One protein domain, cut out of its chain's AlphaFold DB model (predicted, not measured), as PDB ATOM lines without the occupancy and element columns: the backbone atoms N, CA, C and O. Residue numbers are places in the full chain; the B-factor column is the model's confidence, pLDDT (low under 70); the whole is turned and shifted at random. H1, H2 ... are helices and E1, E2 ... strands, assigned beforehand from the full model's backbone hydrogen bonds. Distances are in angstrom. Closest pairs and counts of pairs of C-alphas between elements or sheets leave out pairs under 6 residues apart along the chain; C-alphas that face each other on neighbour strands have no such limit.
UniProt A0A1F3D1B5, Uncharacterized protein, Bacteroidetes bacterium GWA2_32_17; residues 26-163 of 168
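AT A GLANCE: This is residues 26 to 163 of the 168 residues of an uncharacterized protein of Bacteroidetes bacterium GWA2_32_17 (UniProt A0A1F3D1B5). A strongly twisted five-stranded sheet, E1 E3 E9 E6 E7, makes one wall of a rounded body, and two small sheets, E2 E8 E4 and E5 E10, lie side by side over one of its faces, only loosely joined to it. The long link of residues 32 to 46 crosses over the other face, and the short helix H1 sits by the edge strand E7. The printed part has 138 residues; along it come E1, E2, H1 and E3 to E10, one named helix and ten named strands, mostly strand by class, with under half of the residues in named elements. The three sheets are antiparallel. The whole is compact, with a radius of gyration of the C-alphas of 14.2 A and spans of 35 by 32 by 30 A.

IN THESE COORDINATES: E1, residues 26 to 31, begins at C-alpha 26 (-0.352, 0.012, -15.936) and is 15.5 A long. E2 is residues 47 to 51, and H1 residues 60 to 63. E3, residues 69 to 77, runs 25.9 A from C-alpha 69 (21.095, -7.615, -20.178). E4 is residues 83 to 86, E5 residues 93 to 96, E6 residues 108 to 112, E7 residues 119 to 123 and E8 residues 130 to 134. E9, residues 140 to 148, runs 25.8 A. E10, residues 155 to 158, ends at C-alpha 158 (9.994, -2.057, -5.947).

HOW THE PARTS SIT: In the largest sheet E1 and E7 are edge strands, and the strands' lines turn by 82 degrees from edge to edge. E1 and E3 are antiparallel at 164 degrees, with N 31 and O 71 at 2.7 A. E3 and E9 stand at 158 degrees, with N 72 and O 145 at 2.8 A. E9 and E6 have N 110 and O 144 at 2.8 A. E6 and E7 form a hairpin, with N 111 and O 120 at 2.9 A. H1 only grazes this sheet, with residues 60 to 63; it is too short for an O i to N i+4 pair, and its one O i to N i+3 pair is within hydrogen-bond range. In the second sheet E8 is the inner strand: N 49 and O 132 of E2 and E8 are 2.9 A apart, N 86 and O 131 of E4 and E8 2.7 A. E5 and E10 have N 96 and O 155 at 2.8 A. The closest C-alphas of E2 and E6, Ser 47 and Asn 112, are 7.6 A apart; those of E5 and E9, Ile 95 and Phe 147, 7.9 A.

THE WHOLE: The C-alphas farthest apart, of Asn 99 and Phe 115, are 41.7 A apart. The printed part has no cut. The links E1 to E2 and E5 to E6 are long. The mean pLDDT of the printed part is 81.9; residues 50 to 53, 78 to 83, 113 to 118, 129 to 130, 133 to 139 and 160 to 161 are under 70.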
ATOM      1  N   ILE A  26       0.449   0.191 -14.717       73.94
ATOM      2  CA  ILE A  26      -0.352   0.012 -15.936       73.94
ATOM      3  C   ILE A  26       0.251  -1.092 -16.799       73.94
ATOM      4  O   ILE A  26      -0.466  -1.848 -17.445       73.94
ATOM      5  N   GLN A  27       1.581  -1.143 -16.850       84.56
ATOM      6  CA  GLN A  27       2.311  -2.030 -17.739       84.56
ATOM      7  C   GLN A  27       3.653  -2.403 -17.121       84.56
ATOM      8  O   GLN A  27       4.302  -1.573 -16.489       84.56
ATOM      9  N   CYS A  28       4.064  -3.648 -17.332       90.38
ATOM     10  CA  CYS A  28       5.390  -4.155 -17.011       90.38
ATOM     11  C   CYS A  28       5.791  -5.114 -18.136       90.38
ATOM     12  O   CYS A  28       5.190  -6.182 -18.293       90.38
ATOM     13  N   LYS A  29       6.740  -4.690 -18.970       93.56
ATOM     14  CA  LYS A  29       7.178  -5.421 -20.164       93.56
ATOM     15  C   LYS A  29       8.696  -5.471 -20.263       93.56
ATOM     16  O   LYS A  29       9.392  -4.618 -19.722       93.56
ATOM     17  N   ILE A  30       9.201  -6.452 -20.979       94.25
ATOM     18  CA  ILE A  30      10.564  -6.540 -21.457       94.25
ATOM     19  C   ILE A  30      10.803  -5.453 -22.503       94.25
ATOM     20  O   ILE A  30       9.971  -5.127 -23.350       94.25
ATOM     21  N   TRP A  31      12.002  -4.904 -22.445       94.56
ATOM     22  CA  TRP A  31      12.593  -4.048 -23.445       94.56
ATOM     23  C   TRP A  31      14.006  -4.564 -23.726       94.56
ATOM     24  O   TRP A  31      14.890  -4.505 -22.871       94.56
ATOM     25  N   ARG A  32      14.197  -5.128 -24.921       93.00
ATOM     26  CA  ARG A  32      15.472  -5.670 -25.414       93.00
ATOM     27  C   ARG A  32      15.842  -4.938 -26.702       93.00
ATOM     28  O   ARG A  32      15.512  -5.433 -27.779       93.00
ATOM     29  N   PRO A  33      16.407  -3.727 -26.609       92.88
ATOM     30  CA  PRO A  33      16.899  -3.043 -27.792       92.88
ATOM     31  C   PRO A  33      18.140  -3.770 -28.334       92.88
ATOM     32  O   PRO A  33      18.787  -4.520 -27.607       92.88
ATOM     33  N   GLU A  34      18.503  -3.511 -29.591       92.50
ATOM     34  CA  GLU A  34      19.796  -3.965 -30.138       92.50
ATOM     35  C   GLU A  34      20.986  -3.355 -29.383       92.50
ATOM     36  O   GLU A  34      22.037  -3.975 -29.266       92.50
ATOM     37  N   SER A  35      20.795  -2.144 -28.853       93.12
ATOM     38  CA  SER A  35      21.727  -1.454 -27.968       93.12
ATOM     39  C   SER A  35      20.948  -0.594 -26.979       93.12
ATOM     40  O   SER A  35      19.977   0.071 -27.351       93.12
ATOM     41  N   PHE A  36      21.393  -0.532 -25.728       93.31
ATOM     42  CA  PHE A  36      20.849   0.389 -24.729       93.31
ATOM     43  C   PHE A  36      21.101   1.861 -25.067       93.31
ATOM     44  O   PHE A  36      20.549   2.738 -24.411       93.31
ATOM     45  N   CYS A  37      21.892   2.167 -26.097       91.19
ATOM     46  CA  CYS A  37      22.003   3.529 -26.608       91.19
ATOM     47  C   CYS A  37      20.727   3.956 -27.361       91.19
ATOM     48  O   CYS A  37      20.439   5.149 -27.458       91.19
ATOM     49  N   ASN A  38      19.920   2.995 -27.828       91.12
ATOM     50  CA  ASN A  38      18.689   3.223 -28.586       91.12
ATOM     51  C   ASN A  38      17.487   3.398 -27.652       91.12
ATOM     52  O   ASN A  38      16.584   2.560 -27.591       91.12
ATOM     53  N   ILE A  39      17.494   4.484 -26.885       88.31
ATOM     54  CA  ILE A  39      16.435   4.812 -25.927       88.31
ATOM     55  C   ILE A  39      15.197   5.321 -26.689       88.31
ATOM     56  O   ILE A  39      15.355   6.132 -27.597       88.31
ATOM     57  N   PRO A  40      13.965   4.890 -26.351       83.25
ATOM     58  CA  PRO A  40      12.772   5.368 -27.046       83.25
ATOM     59  C   PRO A  40      12.564   6.877 -26.852       83.25
ATOM     60  O   PRO A  40      12.569   7.355 -25.719       83.25
ATOM     61  N   ASP A  41      12.287   7.605 -27.937       74.06
ATOM     62  CA  ASP A  41      12.111   9.069 -27.911       74.06
ATOM     63  C   ASP A  41      10.938   9.536 -27.026       74.06
ATOM     64  O   ASP A  41      10.921  10.657 -26.521       74.06
ATOM     65  N   SER A  42       9.928   8.684 -26.828       78.00
ATOM     66  CA  SER A  42       8.672   9.036 -26.154       78.00
ATOM     67  C   SER A  42       8.575   8.521 -24.710       78.00
ATOM     68  O   SER A  42       7.527   7.997 -24.322       78.00
ATOM     69  N   ILE A  43       9.644   8.632 -23.912       84.62
ATOM     70  CA  ILE A  43       9.628   8.240 -22.490       84.62
ATOM     71  C   ILE A  43       9.369   9.422 -21.549       84.62
ATOM     72  O   ILE A  43       9.931  10.508 -21.676       84.62
ATOM     73  N   SER A  44       8.533   9.194 -20.541       84.06
ATOM     74  CA  SER A  44       8.214  10.146 -19.479       84.06
ATOM     75  C   SER A  44       8.929   9.733 -18.193       84.06
ATOM     76  O   SER A  44       8.353   9.088 -17.316       84.06
ATOM     77  N   LEU A  45      10.211  10.083 -18.076       81.38
ATOM     78  CA  LEU A  45      11.004   9.778 -16.882       81.38
ATOM     79  C   LEU A  45      10.601  10.658 -15.684       81.38
ATOM     80  O   LEU A  45      10.221  11.823 -15.856       81.38
ATOM     81  N   PRO A  46      10.712  10.152 -14.444       76.56
ATOM     82  CA  PRO A  46      10.474  10.965 -13.259       76.56
ATOM     83  C   PRO A  46      11.550  12.043 -13.074       76.56
ATOM     84  O   PRO A  46      12.707  11.881 -13.463       76.56
ATOM     85  N   SER A  47      11.180  13.132 -12.398       74.12
ATOM     86  CA  SER A  47      12.149  14.120 -11.928       74.12
ATOM     87  C   SER A  47      12.767  13.646 -10.619       74.12
ATOM     88  O   SER A  47      12.064  13.391  -9.636       74.12
ATOM     89  N   TRP A  48      14.089  13.564 -10.579       74.06
ATOM     90  CA  TRP A  48      14.818  13.064  -9.422       74.06
ATOM     91  C   TRP A  48      15.317  14.202  -8.537       74.06
ATOM     92  O   TRP A  48      15.784  15.227  -9.030       74.06
ATOM     93  N   ARG A  49      15.236  14.025  -7.216       71.06
ATOM     94  CA  ARG A  49      15.935  14.871  -6.243       71.06
ATOM     95  C   ARG A  49      16.819  13.998  -5.373       71.06
ATOM     96  O   ARG A  49      16.344  13.002  -4.829       71.06
ATOM     97  N   ALA A  50      18.080  14.387  -5.254       67.06
ATOM     98  CA  ALA A  50      19.070  13.668  -4.476       67.06
ATOM     99  C   ALA A  50      19.767  14.612  -3.503       67.06
ATOM    100  O   ALA A  50      20.244  15.667  -3.924       67.06
ATOM    101  N   ASP A  51      19.883  14.201  -2.245       65.44
ATOM    102  CA  ASP A  51      20.763  14.864  -1.290       65.44
ATOM    103  C   ASP A  51      22.122  14.165  -1.350       65.44
ATOM    104  O   ASP A  51      22.226  12.964  -1.079       65.44
ATOM    105  N   SER A  52      23.182  14.901  -1.705       64.81
ATOM    106  CA  SER A  52      24.566  14.391  -1.755       64.81
ATOM    107  C   SER A  52      24.710  13.078  -2.552       64.81
ATOM    108  O   SER A  52      24.989  12.014  -2.000       64.81
ATOM    109  N   LEU A  53      24.480  13.137  -3.866       68.06
ATOM    110  CA  LEU A  53      24.595  11.974  -4.747       68.06
ATOM    111  C   LEU A  53      26.026  11.828  -5.264       68.06
ATOM    112  O   LEU A  53      26.490  12.657  -6.047       68.06
ATOM    113  N   LYS A  54      26.699  10.734  -4.897       75.62
ATOM    114  CA  LYS A  54      27.869  10.288  -5.652       75.62
ATOM    115  C   LYS A  54      27.353   9.517  -6.862       75.62
ATOM    116  O   LYS A  54      27.008   8.340  -6.754       75.62
ATOM    117  N   ILE A  55      27.217  10.231  -7.978       70.56
ATOM    118  CA  ILE A  55      26.732   9.670  -9.236       70.56
ATOM    119  C   ILE A  55      27.773   8.673  -9.740       70.56
ATOM    120  O   ILE A  55      28.898   9.048 -10.056       70.56
ATOM    121  N   GLU A  56      27.373   7.411  -9.833       82.00
ATOM    122  CA  GLU A  56      28.082   6.411 -10.620       82.00
ATOM    123  C   GLU A  56      27.188   6.084 -11.811       82.00
ATOM    124  O   GLU A  56      26.214   5.340 -11.701       82.00
ATOM    125  N   SER A  57      27.464   6.738 -12.936       83.38
ATOM    126  CA  SER A  57      26.784   6.444 -14.194       83.38
ATOM    127  C   SER A  57      27.441   5.243 -14.862       83.38
ATOM    128  O   SER A  57      28.647   5.039 -14.739       83.38
ATOM    129  N   VAL A  58      26.652   4.476 -15.602       88.62
ATOM    130  CA  VAL A  58      27.141   3.438 -16.516       88.62
ATOM    131  C   VAL A  58      26.782   3.858 -17.938       88.62
ATOM    132  O   VAL A  58      25.713   4.430 -18.161       88.62
ATOM    133  N   SER A  59      27.688   3.661 -18.894       90.06
ATOM    134  CA  SER A  59      27.398   3.988 -20.293       90.06
ATOM    135  C   SER A  59      26.506   2.916 -20.924       90.06
ATOM    136  O   SER A  59      26.474   1.773 -20.459       90.06
ATOM    137  N   CYS A  60      25.779   3.257 -21.988       91.50
ATOM    138  CA  CYS A  60      24.964   2.266 -22.691       91.50
ATOM    139  C   CYS A  60      25.827   1.149 -23.301       91.50
ATOM    140  O   CYS A  60      25.476  -0.021 -23.197       91.50
ATOM    141  N   GLU A  61      27.019   1.475 -23.802       92.88
ATOM    142  CA  GLU A  61      27.969   0.508 -24.364       92.88
ATOM    143  C   GLU A  61      28.540  -0.439 -23.300       92.88
ATOM    144  O   GLU A  61      28.952  -1.556 -23.610       92.88
ATOM    145  N   GLN A  62      28.613  -0.003 -22.037       92.50
ATOM    146  CA  GLN A  62      28.963  -0.884 -20.923       92.50
ATOM    147  C   GLN A  62      27.813  -1.837 -20.590       92.50
ATOM    148  O   GLN A  62      28.072  -2.995 -20.268       92.50
ATOM    149  N   LEU A  63      26.563  -1.373 -20.691       92.62
ATOM    150  CA  LEU A  63      25.388  -2.221 -20.490       92.62
ATOM    151  C   LEU A  63      25.250  -3.278 -21.588       92.62
ATOM    152  O   LEU A  63      24.957  -4.427 -21.270       92.62
ATOM    153  N   ASP A  64      25.540  -2.925 -22.841       92.50
ATOM    154  CA  ASP A  64      25.506  -3.846 -23.989       92.50
ATOM    155  C   ASP A  64      26.485  -5.028 -23.840       92.50
ATOM    156  O   ASP A  64      26.303  -6.073 -24.458       92.50
ATOM    157  N   LYS A  65      27.523  -4.881 -23.004       92.25
ATOM    158  CA  LYS A  65      28.545  -5.911 -22.738       92.25
ATOM    159  C   LYS A  65      28.228  -6.820 -21.553       92.25
ATOM    160  O   LYS A  65      28.979  -7.761 -21.300       92.25
ATOM    161  N   ILE A  66      27.181  -6.524 -20.785       90.44
ATOM    162  CA  ILE A  66      26.750  -7.391 -19.684       90.44
ATOM    163  C   ILE A  66      26.276  -8.725 -20.273       90.44
ATOM    164  O   ILE A  66      25.832  -8.796 -21.414       90.44
ATOM    165  N   GLU A  67      26.370  -9.805 -19.505       90.81
ATOM    166  CA  GLU A  67      25.795 -11.082 -19.915       90.81
ATOM    167  C   GLU A  67      24.260 -11.025 -19.840       90.81
ATOM    168  O   GLU A  67      23.680 -10.855 -18.765       90.81
ATOM    169  N   ASN A  68      23.603 -11.177 -20.994       91.00
ATOM    170  CA  ASN A  68      22.141 -11.203 -21.137       91.00
ATOM    171  C   ASN A  68      21.411 -10.032 -20.430       91.00
ATOM    172  O   ASN A  68      20.576 -10.257 -19.543       91.00
ATOM    173  N   PRO A  69      21.720  -8.774 -20.782       94.25
ATOM    174  CA  PRO A  69      21.095  -7.615 -20.178       94.25
ATOM    175  C   PRO A  69      19.685  -7.446 -20.734       94.25
ATOM    176  O   PRO A  69      19.447  -7.491 -21.941       94.25
ATOM    177  N   VAL A  70      18.726  -7.234 -19.844       95.62
ATOM    178  CA  VAL A  70      17.326  -7.077 -20.217       95.62
ATOM    179  C   VAL A  70      16.761  -5.854 -19.520       95.62
ATOM    180  O   VAL A  70      16.777  -5.756 -18.293       95.62
ATOM    181  N   GLY A  71      16.233  -4.921 -20.306       95.25
ATOM    182  CA  GLY A  71      15.433  -3.833 -19.780       95.25
ATOM    183  C   GLY A  71      14.053  -4.334 -19.380       95.25
ATOM    184  O   GLY A  71      13.415  -5.095 -20.102       95.25
ATOM    185  N   VAL A  72      13.569  -3.884 -18.233       94.81
ATOM    186  CA  VAL A  72      12.178  -4.025 -17.824       94.81
ATOM    187  C   VAL A  72      11.578  -2.632 -17.759       94.81
ATOM    188  O   VAL A  72      12.032  -1.775 -17.001       94.81
ATOM    189  N   TRP A  73      10.571  -2.406 -18.591       94.06
ATOM    190  CA  TRP A  73       9.853  -1.153 -18.722       94.06
ATOM    191  C   TRP A  73       8.546  -1.234 -17.938       94.06
ATOM    192  O   TRP A  73       7.585  -1.897 -18.342       94.06
ATOM    193  N   LEU A  74       8.517  -0.528 -16.811       89.69
ATOM    194  CA  LEU A  74       7.321  -0.307 -16.016       89.69
ATOM    195  C   LEU A  74       6.695   1.038 -16.370       89.69
ATOM    196  O   LEU A  74       7.348   2.075 -16.284       89.69
ATOM    197  N   VAL A  75       5.411   1.017 -16.715       87.56
ATOM    198  CA  VAL A  75       4.597   2.221 -16.885       87.56
ATOM    199  C   VAL A  75       3.701   2.356 -15.670       87.56
ATOM    200  O   VAL A  75       2.835   1.515 -15.413       87.56
ATOM    201  N   LEU A  76       3.894   3.434 -14.924       82.50
ATOM    202  CA  LEU A  76       3.130   3.743 -13.727       82.50
ATOM    203  C   LEU A  76       2.085   4.825 -14.040       82.50
ATOM    204  O   LEU A  76       2.415   5.886 -14.576       82.50
ATOM    205  N   SER A  77       0.821   4.586 -13.685       75.75
ATOM    206  CA  SER A  77      -0.210   5.628 -13.592       75.75
ATOM    207  C   SER A  77      -0.405   5.979 -12.146       75.75
ATOM    208  O   SER A  77      -0.586   5.111 -11.294       75.75
ATOM    209  N   LYS A  78      -0.488   7.271 -11.878       66.31
ATOM    210  CA  LYS A  78      -0.649   7.748 -10.523       66.31
ATOM    211  C   LYS A  78      -1.972   8.483 -10.343       66.31
ATOM    212  O   LYS A  78      -2.248   9.445 -11.057       66.31
ATOM    213  N   LYS A  79      -2.735   8.100  -9.313       56.44
ATOM    214  CA  LYS A  79      -3.641   9.023  -8.609       56.44
ATOM    215  C   LYS A  79      -2.777   9.847  -7.643       56.44
ATOM    216  O   LYS A  79      -2.049   9.261  -6.858       56.44
ATOM    217  N   ASN A  80      -2.783  11.173  -7.802       48.88
ATOM    218  CA  ASN A  80      -2.094  12.242  -7.043       48.88
ATOM    219  C   ASN A  80      -1.190  11.847  -5.835       48.88
ATOM    220  O   ASN A  80      -1.626  11.170  -4.917       48.88
ATOM    221  N   GLY A  81       0.028  12.415  -5.744       52.53
ATOM    222  CA  GLY A  81       0.748  12.569  -4.453       52.53
ATOM    223  C   GLY A  81       1.964  11.674  -4.122       52.53
ATOM    224  O   GLY A  81       2.974  12.215  -3.708       52.53
ATOM    225  N   SER A  82       1.982  10.371  -4.408       58.91
ATOM    226  CA  SER A  82       3.116   9.441  -4.149       58.91
ATOM    227  C   SER A  82       4.524   9.880  -4.624       58.91
ATOM    228  O   SER A  82       4.723  10.355  -5.739       58.91
ATOM    229  N   SER A  83       5.540   9.655  -3.809       65.19
ATOM    230  CA  SER A  83       6.955   9.686  -4.202       65.19
ATOM    231  C   SER A  83       7.537   8.315  -3.906       65.19
ATOM    232  O   SER A  83       7.161   7.742  -2.886       65.19
ATOM    233  N   PHE A  84       8.452   7.814  -4.730       71.12
ATOM    234  CA  PHE A  84       9.261   6.659  -4.331       71.12
ATOM    235  C   PHE A  84      10.671   7.110  -3.987       71.12
ATOM    236  O   PHE A  84      11.197   8.059  -4.579       71.12
ATOM    237  N   SER A  85      11.256   6.453  -2.994       74.69
ATOM    238  CA  SER A  85      12.649   6.666  -2.626       74.69
ATOM    239  C   SER A  85      13.452   5.514  -3.207       74.69
ATOM    240  O   SER A  85      13.090   4.362  -3.014       74.69
ATOM    241  N   MET A  86      14.523   5.798  -3.931       77.38
ATOM    242  CA  MET A  86      15.506   4.787  -4.287       77.38
ATOM    243  C   MET A  86      16.545   4.693  -3.181       77.38
ATOM    244  O   MET A  86      17.061   5.701  -2.690       77.38
ATOM    245  N   VAL A  87      16.847   3.461  -2.793       81.56
ATOM    246  CA  VAL A  87      17.895   3.158  -1.826       81.56
ATOM    247  C   VAL A  87      19.225   3.053  -2.567       81.56
ATOM    248  O   VAL A  87      19.261   2.603  -3.712       81.56
ATOM    249  N   SER A  88      20.317   3.467  -1.915       82.94
ATOM    250  CA  SER A  88      21.683   3.313  -2.434       82.94
ATOM    251  C   SER A  88      21.888   1.942  -3.074       82.94
ATOM    252  O   SER A  88      21.613   0.912  -2.453       82.94
ATOM    253  N   GLY A  89      22.374   1.957  -4.310       84.00
ATOM    254  CA  GLY A  89      22.597   0.780  -5.131       84.00
ATOM    255  C   GLY A  89      21.347   0.024  -5.579       84.00
ATOM    256  O   GLY A  89      21.414  -1.175  -5.819       84.00
ATOM    257  N   LEU A  90      20.203   0.710  -5.665       87.38
ATOM    258  CA  LEU A  90      18.919   0.159  -6.116       87.38
ATOM    259  C   LEU A  90      18.437  -1.029  -5.264       87.38
ATOM    260  O   LEU A  90      17.662  -1.851  -5.736       87.38
ATOM    261  N   LYS A  91      18.871  -1.125  -3.998       87.00
ATOM    262  CA  LYS A  91      18.609  -2.285  -3.119       87.00
ATOM    263  C   LYS A  91      17.131  -2.611  -2.920       87.00
ATOM    264  O   LYS A  91      16.789  -3.742  -2.588       87.00
ATOM    265  N   ASN A  92      16.268  -1.617  -3.087       85.69
ATOM    266  CA  ASN A  92      14.831  -1.767  -2.962       85.69
ATOM    267  C   ASN A  92      14.130  -2.164  -4.267       85.69
ATOM    268  O   ASN A  92      12.913  -2.237  -4.296       85.69
ATOM    269  N   ILE A  93      14.865  -2.415  -5.346       89.69
ATOM    270  CA  ILE A  93      14.325  -2.846  -6.632       89.69
ATOM    271  C   ILE A  93      14.908  -4.220  -6.921       89.69
ATOM    272  O   ILE A  93      16.119  -4.386  -6.879       89.69
ATOM    273  N   ASN A  94      14.072  -5.207  -7.224       92.38
ATOM    274  CA  ASN A  94      14.521  -6.553  -7.564       92.38
ATOM    275  C   ASN A  94      13.554  -7.220  -8.548       92.38
ATOM    276  O   ASN A  94      12.379  -6.857  -8.609       92.38
ATOM    277  N   ILE A  95      14.017  -8.247  -9.260       92.88
ATOM    278  CA  ILE A  95      13.117  -9.251  -9.843       92.88
ATOM    279  C   ILE A  95      13.175 -10.552  -9.049       92.88
ATOM    280  O   ILE A  95      14.237 -10.975  -8.593       92.88
ATOM    281  N   VAL A  96      12.031 -11.214  -8.923       93.12
ATOM    282  CA  VAL A  96      11.895 -12.586  -8.439       93.12
ATOM    283  C   VAL A  96      11.572 -13.467  -9.635       93.12
ATOM    284  O   VAL A  96      10.595 -13.226 -10.349       93.12
ATOM    285  N   LYS A  97      12.399 -14.484  -9.870       94.12
ATOM    286  CA  LYS A  97      12.232 -15.378 -11.019       94.12
ATOM    287  C   LYS A  97      10.930 -16.181 -10.914       94.12
ATOM    288  O   LYS A  97      10.587 -16.693  -9.856       94.12
ATOM    289  N   LYS A  98      10.219 -16.387 -12.021       89.00
ATOM    290  CA  LYS A  98       8.926 -17.113 -12.000       89.00
ATOM    291  C   LYS A  98       9.001 -18.554 -11.471       89.00
ATOM    292  O   LYS A  98       8.092 -19.017 -10.794       89.00
ATOM    293  N   ASN A  99      10.101 -19.246 -11.773       86.69
ATOM    294  CA  ASN A  99      10.297 -20.670 -11.474       86.69
ATOM    295  C   ASN A  99      11.234 -20.904 -10.283       86.69
ATOM    296  O   ASN A  99      11.619 -22.037 -10.006       86.69
ATOM    297  N   SER A 100      11.667 -19.846  -9.598       84.81
ATOM    298  CA  SER A 100      12.557 -19.980  -8.447       84.81
ATOM    299  C   SER A 100      12.392 -18.796  -7.513       84.81
ATOM    300  O   SER A 100      12.150 -17.683  -7.950       84.81
ATOM    301  N   LYS A 101      12.645 -18.974  -6.218       85.12
ATOM    302  CA  LYS A 101      12.705 -17.837  -5.286       85.12
ATOM    303  C   LYS A 101      13.992 -17.007  -5.441       85.12
ATOM    304  O   LYS A 101      14.353 -16.269  -4.532       85.12
ATOM    305  N   LYS A 102      14.712 -17.150  -6.565       92.75
ATOM    306  CA  LYS A 102      15.924 -16.383  -6.848       92.75
ATOM    307  C   LYS A 102      15.544 -14.921  -7.045       92.75
ATOM    308  O   LYS A 102      14.726 -14.597  -7.906       92.75
ATOM    309  N   ILE A 103      16.181 -14.073  -6.250       91.81
ATOM    310  CA  ILE A 103      16.082 -12.620  -6.321       91.81
ATOM    311  C   ILE A 103      17.284 -12.124  -7.120       91.81
ATOM    312  O   ILE A 103      18.415 -12.535  -6.853       91.81
ATOM    313  N   ILE A 104      17.039 -11.284  -8.120       93.12
ATOM    314  CA  ILE A 104      18.083 -10.688  -8.953       93.12
ATOM    315  C   ILE A 104      17.997  -9.163  -8.810       93.12
ATOM    316  O   ILE A 104      16.949  -8.589  -9.134       93.12
ATOM    317  N   PRO A 105      19.067  -8.505  -8.332       92.94
ATOM    318  CA  PRO A 105      19.120  -7.053  -8.266       92.94
ATOM    319  C   PRO A 105      19.333  -6.452  -9.665       92.94
ATOM    320  O   PRO A 105      19.889  -7.112 -10.550       92.94
ATOM    321  N   PRO A 106      18.914  -5.199  -9.890       94.50
ATOM    322  CA  PRO A 106      19.172  -4.495 -11.134       94.50
ATOM    323  C   PRO A 106      20.640  -4.090 -11.237       94.50
ATOM    324  O   PRO A 106      21.311  -3.859 -10.233       94.50
ATOM    325  N   THR A 107      21.116  -3.931 -12.466       94.50
ATOM    326  CA  THR A 107      22.439  -3.368 -12.756       94.50
ATOM    327  C   THR A 107      22.384  -1.858 -12.942       94.50
ATOM    328  O   THR A 107      23.328  -1.149 -12.598       94.50
ATOM    329  N   ALA A 108      21.284  -1.347 -13.489       94.06
ATOM    330  CA  ALA A 108      21.122   0.076 -13.722       94.06
ATOM    331  C   ALA A 108      19.653   0.471 -13.835       94.06
ATOM    332  O   ALA A 108      18.778  -0.365 -14.059       94.06
ATOM    333  N   ILE A 109      19.393   1.768 -13.738       92.12
ATOM    334  CA  ILE A 109      18.104   2.367 -14.073       92.12
ATOM    335  C   ILE A 109      18.322   3.520 -15.047       92.12
ATOM    336  O   ILE A 109      19.263   4.304 -14.902       92.12
ATOM    337  N   LEU A 110      17.452   3.615 -16.049       90.31
ATOM    338  CA  LEU A 110      17.437   4.750 -16.949       90.31
ATOM    339  C   LEU A 110      17.032   6.002 -16.172       90.31
ATOM    340  O   LEU A 110      16.026   6.021 -15.456       90.31
ATOM    341  N   TRP A 111      17.820   7.059 -16.309       84.31
ATOM    342  CA  TRP A 111      17.600   8.304 -15.593       84.31
ATOM    343  C   TRP A 111      17.844   9.508 -16.493       84.31
ATOM    344  O   TRP A 111      18.518   9.430 -17.521       84.31
ATOM    345  N   ASN A 112      17.266  10.635 -16.086       75.62
ATOM    346  CA  ASN A 112      17.553  11.909 -16.715       75.62
ATOM    347  C   ASN A 112      18.669  12.602 -15.930       75.62
ATOM    348  O   ASN A 112      18.521  12.845 -14.727       75.62
ATOM    349  N   LEU A 113      19.776  12.905 -16.601       62.62
ATOM    350  CA  LEU A 113      20.827  13.744 -16.042       62.62
ATOM    351  C   LEU A 113      20.245  15.152 -15.918       62.62
ATOM    352  O   LEU A 113      19.925  15.773 -16.921       62.62
ATOM    353  N   ALA A 114      20.119  15.674 -14.696       53.53
ATOM    354  CA  ALA A 114      19.451  16.954 -14.410       53.53
ATOM    355  C   ALA A 114      20.019  18.191 -15.153       53.53
ATOM    356  O   ALA A 114      19.473  19.282 -15.016       53.53
ATOM    357  N   PHE A 115      21.093  18.024 -15.931       49.00
ATOM    358  CA  PHE A 115      21.818  19.071 -16.653       49.00
ATOM    359  C   PHE A 115      22.092  18.723 -18.129       49.00
ATOM    360  O   PHE A 115      22.943  19.350 -18.753       49.00
ATOM    361  N   SER A 116      21.434  17.703 -18.687       53.97
ATOM    362  CA  SER A 116      21.636  17.261 -20.069       53.97
ATOM    363  C   SER A 116      20.320  16.768 -20.663       53.97
ATOM    364  O   SER A 116      19.621  15.984 -20.033       53.97
ATOM    365  N   ASP A 117      20.032  17.152 -21.908       55.19
ATOM    366  CA  ASP A 117      18.894  16.620 -22.677       55.19
ATOM    367  C   ASP A 117      19.072  15.135 -23.043       55.19
ATOM    368  O   ASP A 117      18.173  14.493 -23.579       55.19
ATOM    369  N   LYS A 118      20.250  14.571 -22.758       65.44
ATOM    370  CA  LYS A 118      20.554  13.158 -22.962       65.44
ATOM    371  C   LYS A 118      20.177  12.338 -21.737       65.44
ATOM    372  O   LYS A 118      20.661  12.579 -20.628       65.44
ATOM    373  N   HIS A 119      19.376  11.312 -21.987       76.69
ATOM    374  CA  HIS A 119      19.171  10.207 -21.068       76.69
ATOM    375  C   HIS A 119      20.499   9.503 -20.755       76.69
ATOM    376  O   HIS A 119      21.395   9.424 -21.596       76.69
ATOM    377  N   GLY A 120      20.624   8.979 -19.541       86.12
ATOM    378  CA  GLY A 120      21.756   8.154 -19.136       86.12
ATOM    379  C   GLY A 120      21.298   6.984 -18.282       86.12
ATOM    380  O   GLY A 120      20.103   6.794 -18.054       86.12
ATOM    381  N   TYR A 121      22.255   6.236 -17.740       89.94
ATOM    382  CA  TYR A 121      21.984   5.148 -16.806       89.94
ATOM    383  C   TYR A 121      22.689   5.389 -15.478       89.94
ATOM    384  O   TYR A 121      23.886   5.675 -15.438       89.94
ATOM    385  N   LEU A 122      21.936   5.279 -14.388       89.31
ATOM    386  CA  LEU A 122      22.477   5.287 -13.038       89.31
ATOM    387  C   LEU A 122      22.794   3.840 -12.663       89.31
ATOM    388  O   LEU A 122      21.896   2.996 -12.645       89.31
ATOM    389  N   SER A 123      24.065   3.559 -12.386       90.69
ATOM    390  CA  SER A 123      24.545   2.233 -11.994       90.69
ATOM    391  C   SER A 123      24.042   1.857 -10.606       90.69
ATOM    392  O   SER A 123      23.968   2.715  -9.730       90.69
ATOM    393  N   SER A 124      23.815   0.567 -10.354       90.50
ATOM    394  CA  SER A 124      23.550  -0.003  -9.027       90.50
ATOM    395  C   SER A 124      24.703   0.160  -8.024       90.50
ATOM    396  O   SER A 124      24.592  -0.289  -6.889       90.50
ATOM    397  N   ASN A 125      25.813   0.797  -8.398       87.94
ATOM    398  CA  ASN A 125      26.909   1.120  -7.480       87.94
ATOM    399  C   ASN A 125      26.804   2.527  -6.867       87.94
ATOM    400  O   ASN A 125      27.586   2.879  -5.980       87.94
ATOM    401  N   PHE A 126      25.818   3.330  -7.285       83.88
ATOM    402  CA  PHE A 126      25.639   4.685  -6.766       83.88
ATOM    403  C   PHE A 126      25.426   4.715  -5.243       83.88
ATOM    404  O   PHE A 126      24.797   3.829  -4.651       83.88
ATOM    405  N   LYS A 127      25.895   5.796  -4.609       81.44
ATOM    406  CA  LYS A 127      25.714   6.040  -3.171       81.44
ATOM    407  C   LYS A 127      25.000   7.364  -2.931       81.44
ATOM    408  O   LYS A 127      25.359   8.394  -3.500       81.44
ATOM    409  N   THR A 128      23.996   7.324  -2.066       73.88
ATOM    410  CA  THR A 128      23.184   8.474  -1.669       73.88
ATOM    411  C   THR A 128      22.679   8.324  -0.234       73.88
ATOM    412  O   THR A 128      22.379   7.215   0.217       73.88
ATOM    413  N   ASN A 129      22.519   9.451   0.455       67.25
ATOM    414  CA  ASN A 129      21.804   9.503   1.730       67.25
ATOM    415  C   ASN A 129      20.280   9.548   1.519       67.25
ATOM    416  O   ASN A 129      19.519   9.043   2.339       67.25
ATOM    417  N   SER A 130      19.831  10.152   0.415       66.81
ATOM    418  CA  SER A 130      18.420  10.312   0.075       66.81
ATOM    419  C   SER A 130      18.291  10.501  -1.440       66.81
ATOM    420  O   SER A 130      18.848  11.444  -2.005       66.81
ATOM    421  N   PHE A 131      17.563   9.603  -2.117       71.25
ATOM    422  CA  PHE A 131      17.230   9.762  -3.533       71.25
ATOM    423  C   PHE A 131      15.745   9.533  -3.742       71.25
ATOM    424  O   PHE A 131      15.249   8.421  -3.617       71.25
ATOM    425  N   LYS A 132      15.006  10.610  -4.003       71.12
ATOM    426  CA  LYS A 132      13.548  10.585  -4.120       71.12
ATOM    427  C   LYS A 132      13.147  10.968  -5.531       71.12
ATOM    428  O   LYS A 132      13.465  12.061  -6.004       71.12
ATOM    429  N   ALA A 133      12.385  10.102  -6.183       69.25
ATOM    430  CA  ALA A 133      11.694  10.465  -7.405       69.25
ATOM    431  C   ALA A 133      10.430  11.241  -7.050       69.25
ATOM    432  O   ALA A 133       9.554  10.771  -6.313       69.25
ATOM    433  N   LYS A 134      10.327  12.447  -7.602       65.31
ATOM    434  CA  LYS A 134       9.103  13.230  -7.571       65.31
ATOM    435  C   LYS A 134       8.368  13.036  -8.884       65.31
ATOM    436  O   LYS A 134       8.880  13.286  -9.971       65.31
ATOM    437  N   PHE A 135       7.123  12.619  -8.747       65.88
ATOM    438  CA  PHE A 135       6.221  12.421  -9.861       65.88
ATOM    439  C   PHE A 135       5.326  13.647 -10.018       65.88
ATOM    440  O   PHE A 135       4.575  13.980  -9.094       65.88
ATOM    441  N   ALA A 136       5.372  14.296 -11.183       58.25
ATOM    442  CA  ALA A 136       4.391  15.314 -11.536       58.25
ATOM    443  C   ALA A 136       2.980  14.697 -11.534       58.25
ATOM    444  O   ALA A 136       2.775  13.564 -11.976       58.25
ATOM    445  N   SER A 137       2.003  15.418 -10.984       57.06
ATOM    446  CA  SER A 137       0.633  14.915 -10.855       57.06
ATOM    447  C   SER A 137       0.003  14.644 -12.230       57.06
ATOM    448  O   SER A 137       0.223  15.410 -13.165       57.06
ATOM    449  N   LYS A 138      -0.809  13.582 -12.338       57.00
ATOM    450  CA  LYS A 138      -1.597  13.201 -13.532       57.00
ATOM    451  C   LYS A 138      -0.813  12.790 -14.793       57.00
ATOM    452  O   LYS A 138      -1.417  12.702 -15.859       57.00
ATOM    453  N   LYS A 139       0.487  12.495 -14.704       68.62
ATOM    454  CA  LYS A 139       1.264  11.962 -15.839       68.62
ATOM    455  C   LYS A 139       1.570  10.472 -15.673       68.62
ATOM    456  O   LYS A 139       1.739   9.994 -14.551       68.62
ATOM    457  N   LYS A 140       1.613   9.757 -16.803       79.56
ATOM    458  CA  LYS A 140       2.224   8.425 -16.895       79.56
ATOM    459  C   LYS A 140       3.729   8.572 -16.742       79.56
ATOM    460  O   LYS A 140       4.288   9.589 -17.166       79.56
ATOM    461  N   ILE A 141       4.348   7.591 -16.102       82.69
ATOM    462  CA  ILE A 141       5.778   7.619 -15.827       82.69
ATOM    463  C   ILE A 141       6.383   6.292 -16.212       82.69
ATOM    464  O   ILE A 141       5.871   5.239 -15.834       82.69
ATOM    465  N   ASP A 142       7.474   6.386 -16.945       87.56
ATOM    466  CA  ASP A 142       8.239   5.268 -17.440       87.56
ATOM    467  C   ASP A 142       9.439   5.057 -16.521       87.56
ATOM    468  O   ASP A 142      10.216   5.975 -16.249       87.56
ATOM    469  N   LEU A 143       9.571   3.837 -16.014       88.75
ATOM    470  CA  LEU A 143      10.770   3.356 -15.345       88.75
ATOM    471  C   LEU A 143      11.340   2.231 -16.193       88.75
ATOM    472  O   LEU A 143      10.687   1.209 -16.389       88.75
ATOM    473  N   ILE A 144      12.558   2.423 -16.683       92.62
ATOM    474  CA  ILE A 144      13.290   1.396 -17.415       92.62
ATOM    475  C   ILE A 144      14.444   0.951 -16.529       92.62
ATOM    476  O   ILE A 144      15.357   1.728 -16.254       92.62
ATOM    477  N   ILE A 145      14.382  -0.287 -16.050       93.94
ATOM    478  CA  ILE A 145      15.360  -0.864 -15.126       93.94
ATOM    479  C   ILE A 145      16.038  -2.044 -15.816       93.94
ATOM    480  O   ILE A 145      15.362  -2.891 -16.393       93.94
ATOM    481  N   ILE A 146      17.364  -2.104 -15.766       96.00
ATOM    482  CA  ILE A 146      18.156  -3.131 -16.440       96.00
ATOM    483  C   ILE A 146      18.498  -4.239 -15.450       96.00
ATOM    484  O   ILE A 146      19.092  -3.976 -14.403       96.00
ATOM    485  N   PHE A 147      18.154  -5.473 -15.800       95.31
ATOM    486  CA  PHE A 147      18.435  -6.676 -15.027       95.31
ATOM    487  C   PHE A 147      19.173  -7.708 -15.886       95.31
ATOM    488  O   PHE A 147      18.856  -7.852 -17.070       95.31
ATOM    489  N   PRO A 148      20.090  -8.494 -15.306       93.56
ATOM    490  CA  PRO A 148      20.641  -9.654 -15.990       93.56
ATOM    491  C   PRO A 148      19.603 -10.788 -16.026       93.56
ATOM    492  O   PRO A 148      19.122 -11.248 -14.987       93.56
ATOM    493  N   GLY A 149      19.246 -11.248 -17.225       91.94
ATOM    494  CA  GLY A 149      18.401 -12.428 -17.430       91.94
ATOM    495  C   GLY A 149      16.943 -12.293 -16.979       91.94
ATOM    496  O   GLY A 149      16.348 -13.285 -16.540       91.94
ATOM    497  N   ALA A 150      16.354 -11.095 -17.069       93.81
ATOM    498  CA  ALA A 150      14.915 -10.922 -16.862       93.81
ATOM    499  C   ALA A 150      14.098 -11.555 -17.998       93.81
ATOM    500  O   ALA A 150      14.452 -11.484 -19.181       93.81
ATOM    501  N   GLU A 151      12.980 -12.176 -17.635       94.50
ATOM    502  CA  GLU A 151      12.139 -12.939 -18.550       94.50
ATOM    503  C   GLU A 151      10.649 -12.767 -18.252       94.50
ATOM    504  O   GLU A 151      10.225 -12.401 -17.155       94.50
ATOM    505  N   LYS A 152       9.830 -13.113 -19.247       93.56
ATOM    506  CA  LYS A 152       8.378 -13.137 -19.123       93.56
ATOM    507  C   LYS A 152       7.952 -14.066 -17.992       93.56
ATOM    508  O   LYS A 152       8.350 -15.237 -17.954       93.56
ATOM    509  N   GLY A 153       7.079 -13.548 -17.137       91.00
ATOM    510  CA  GLY A 153       6.554 -14.192 -15.940       91.00
ATOM    511  C   GLY A 153       7.326 -13.854 -14.666       91.00
ATOM    512  O   GLY A 153       6.803 -14.124 -13.586       91.00
ATOM    513  N   ASP A 154       8.526 -13.271 -14.759       92.88
ATOM    514  CA  ASP A 154       9.234 -12.786 -13.574       92.88
ATOM    515  C   ASP A 154       8.425 -11.673 -12.899       92.88
ATOM    516  O   ASP A 154       7.665 -10.945 -13.543       92.88
ATOM    517  N   LYS A 155       8.576 -11.548 -11.583       91.56
ATOM    518  CA  LYS A 155       7.908 -10.513 -10.800       91.56
ATOM    519  C   LYS A 155       8.906  -9.419 -10.450       91.56
ATOM    520  O   LYS A 155       9.877  -9.691  -9.755       91.56
ATOM    521  N   VAL A 156       8.651  -8.190 -10.877       90.25
ATOM    522  CA  VAL A 156       9.375  -7.003 -10.410       90.25
ATOM    523  C   VAL A 156       8.787  -6.561  -9.078       90.25
ATOM    524  O   VAL A 156       7.566  -6.458  -8.942       90.25
ATOM    525  N   ILE A 157       9.669  -6.279  -8.129       87.00
ATOM    526  CA  ILE A 157       9.358  -5.766  -6.801       87.00
ATOM    527  C   ILE A 157      10.122  -4.449  -6.617       87.00
ATOM    528  O   ILE A 157      11.342  -4.422  -6.785       87.00
ATOM    529  N   ILE A 158       9.410  -3.358  -6.316       84.25
ATOM    530  CA  ILE A 158       9.994  -2.057  -5.947       84.25
ATOM    531  C   ILE A 158       9.431  -1.658  -4.581       84.25
ATOM    532  O   ILE A 158       8.226  -1.420  -4.451       84.25
ATOM    533  N   ASP A 159      10.313  -1.588  -3.582       76.31
ATOM    534  CA  ASP A 159       9.966  -1.615  -2.157       76.31
ATOM    535  C   ASP A 159       9.007  -2.789  -1.853       76.31
ATOM    536  O   ASP A 159       8.978  -3.778  -2.577       76.31
ATOM    537  N   ASP A 160       8.178  -2.666  -0.819       64.25
ATOM    538  CA  ASP A 160       7.074  -3.596  -0.536       64.25
ATOM    539  C   ASP A 160       5.740  -3.138  -1.174       64.25
ATOM    540  O   ASP A 160       4.671  -3.655  -0.856       64.25
ATOM    541  N   PHE A 161       5.767  -2.109  -2.035       63.53
ATOM    542  CA  PHE A 161       4.557  -1.403  -2.489       63.53
ATOM    543  C   PHE A 161       4.205  -1.628  -3.967       63.53
ATOM    544  O   PHE A 161       3.051  -1.450  -4.376       63.53
ATOM    545  N   ILE A 162       5.183  -1.987  -4.798       71.62
ATOM    546  CA  ILE A 162       4.966  -2.265  -6.216       71.62
ATOM    547  C   ILE A 162       5.357  -3.710  -6.488       71.62
ATOM    548  O   ILE A 162       6.534  -4.053  -6.449       71.62
ATOM    549  N   GLU A 163       4.365  -4.518  -6.848       78.62
ATOM    550  CA  GLU A 163       4.556  -5.842  -7.430       78.62
ATOM    551  C   GLU A 163       3.930  -5.876  -8.826       78.62
ATOM    552  O   GLU A 163       2.749  -5.556  -8.998       78.62
TER     553      GLU A 163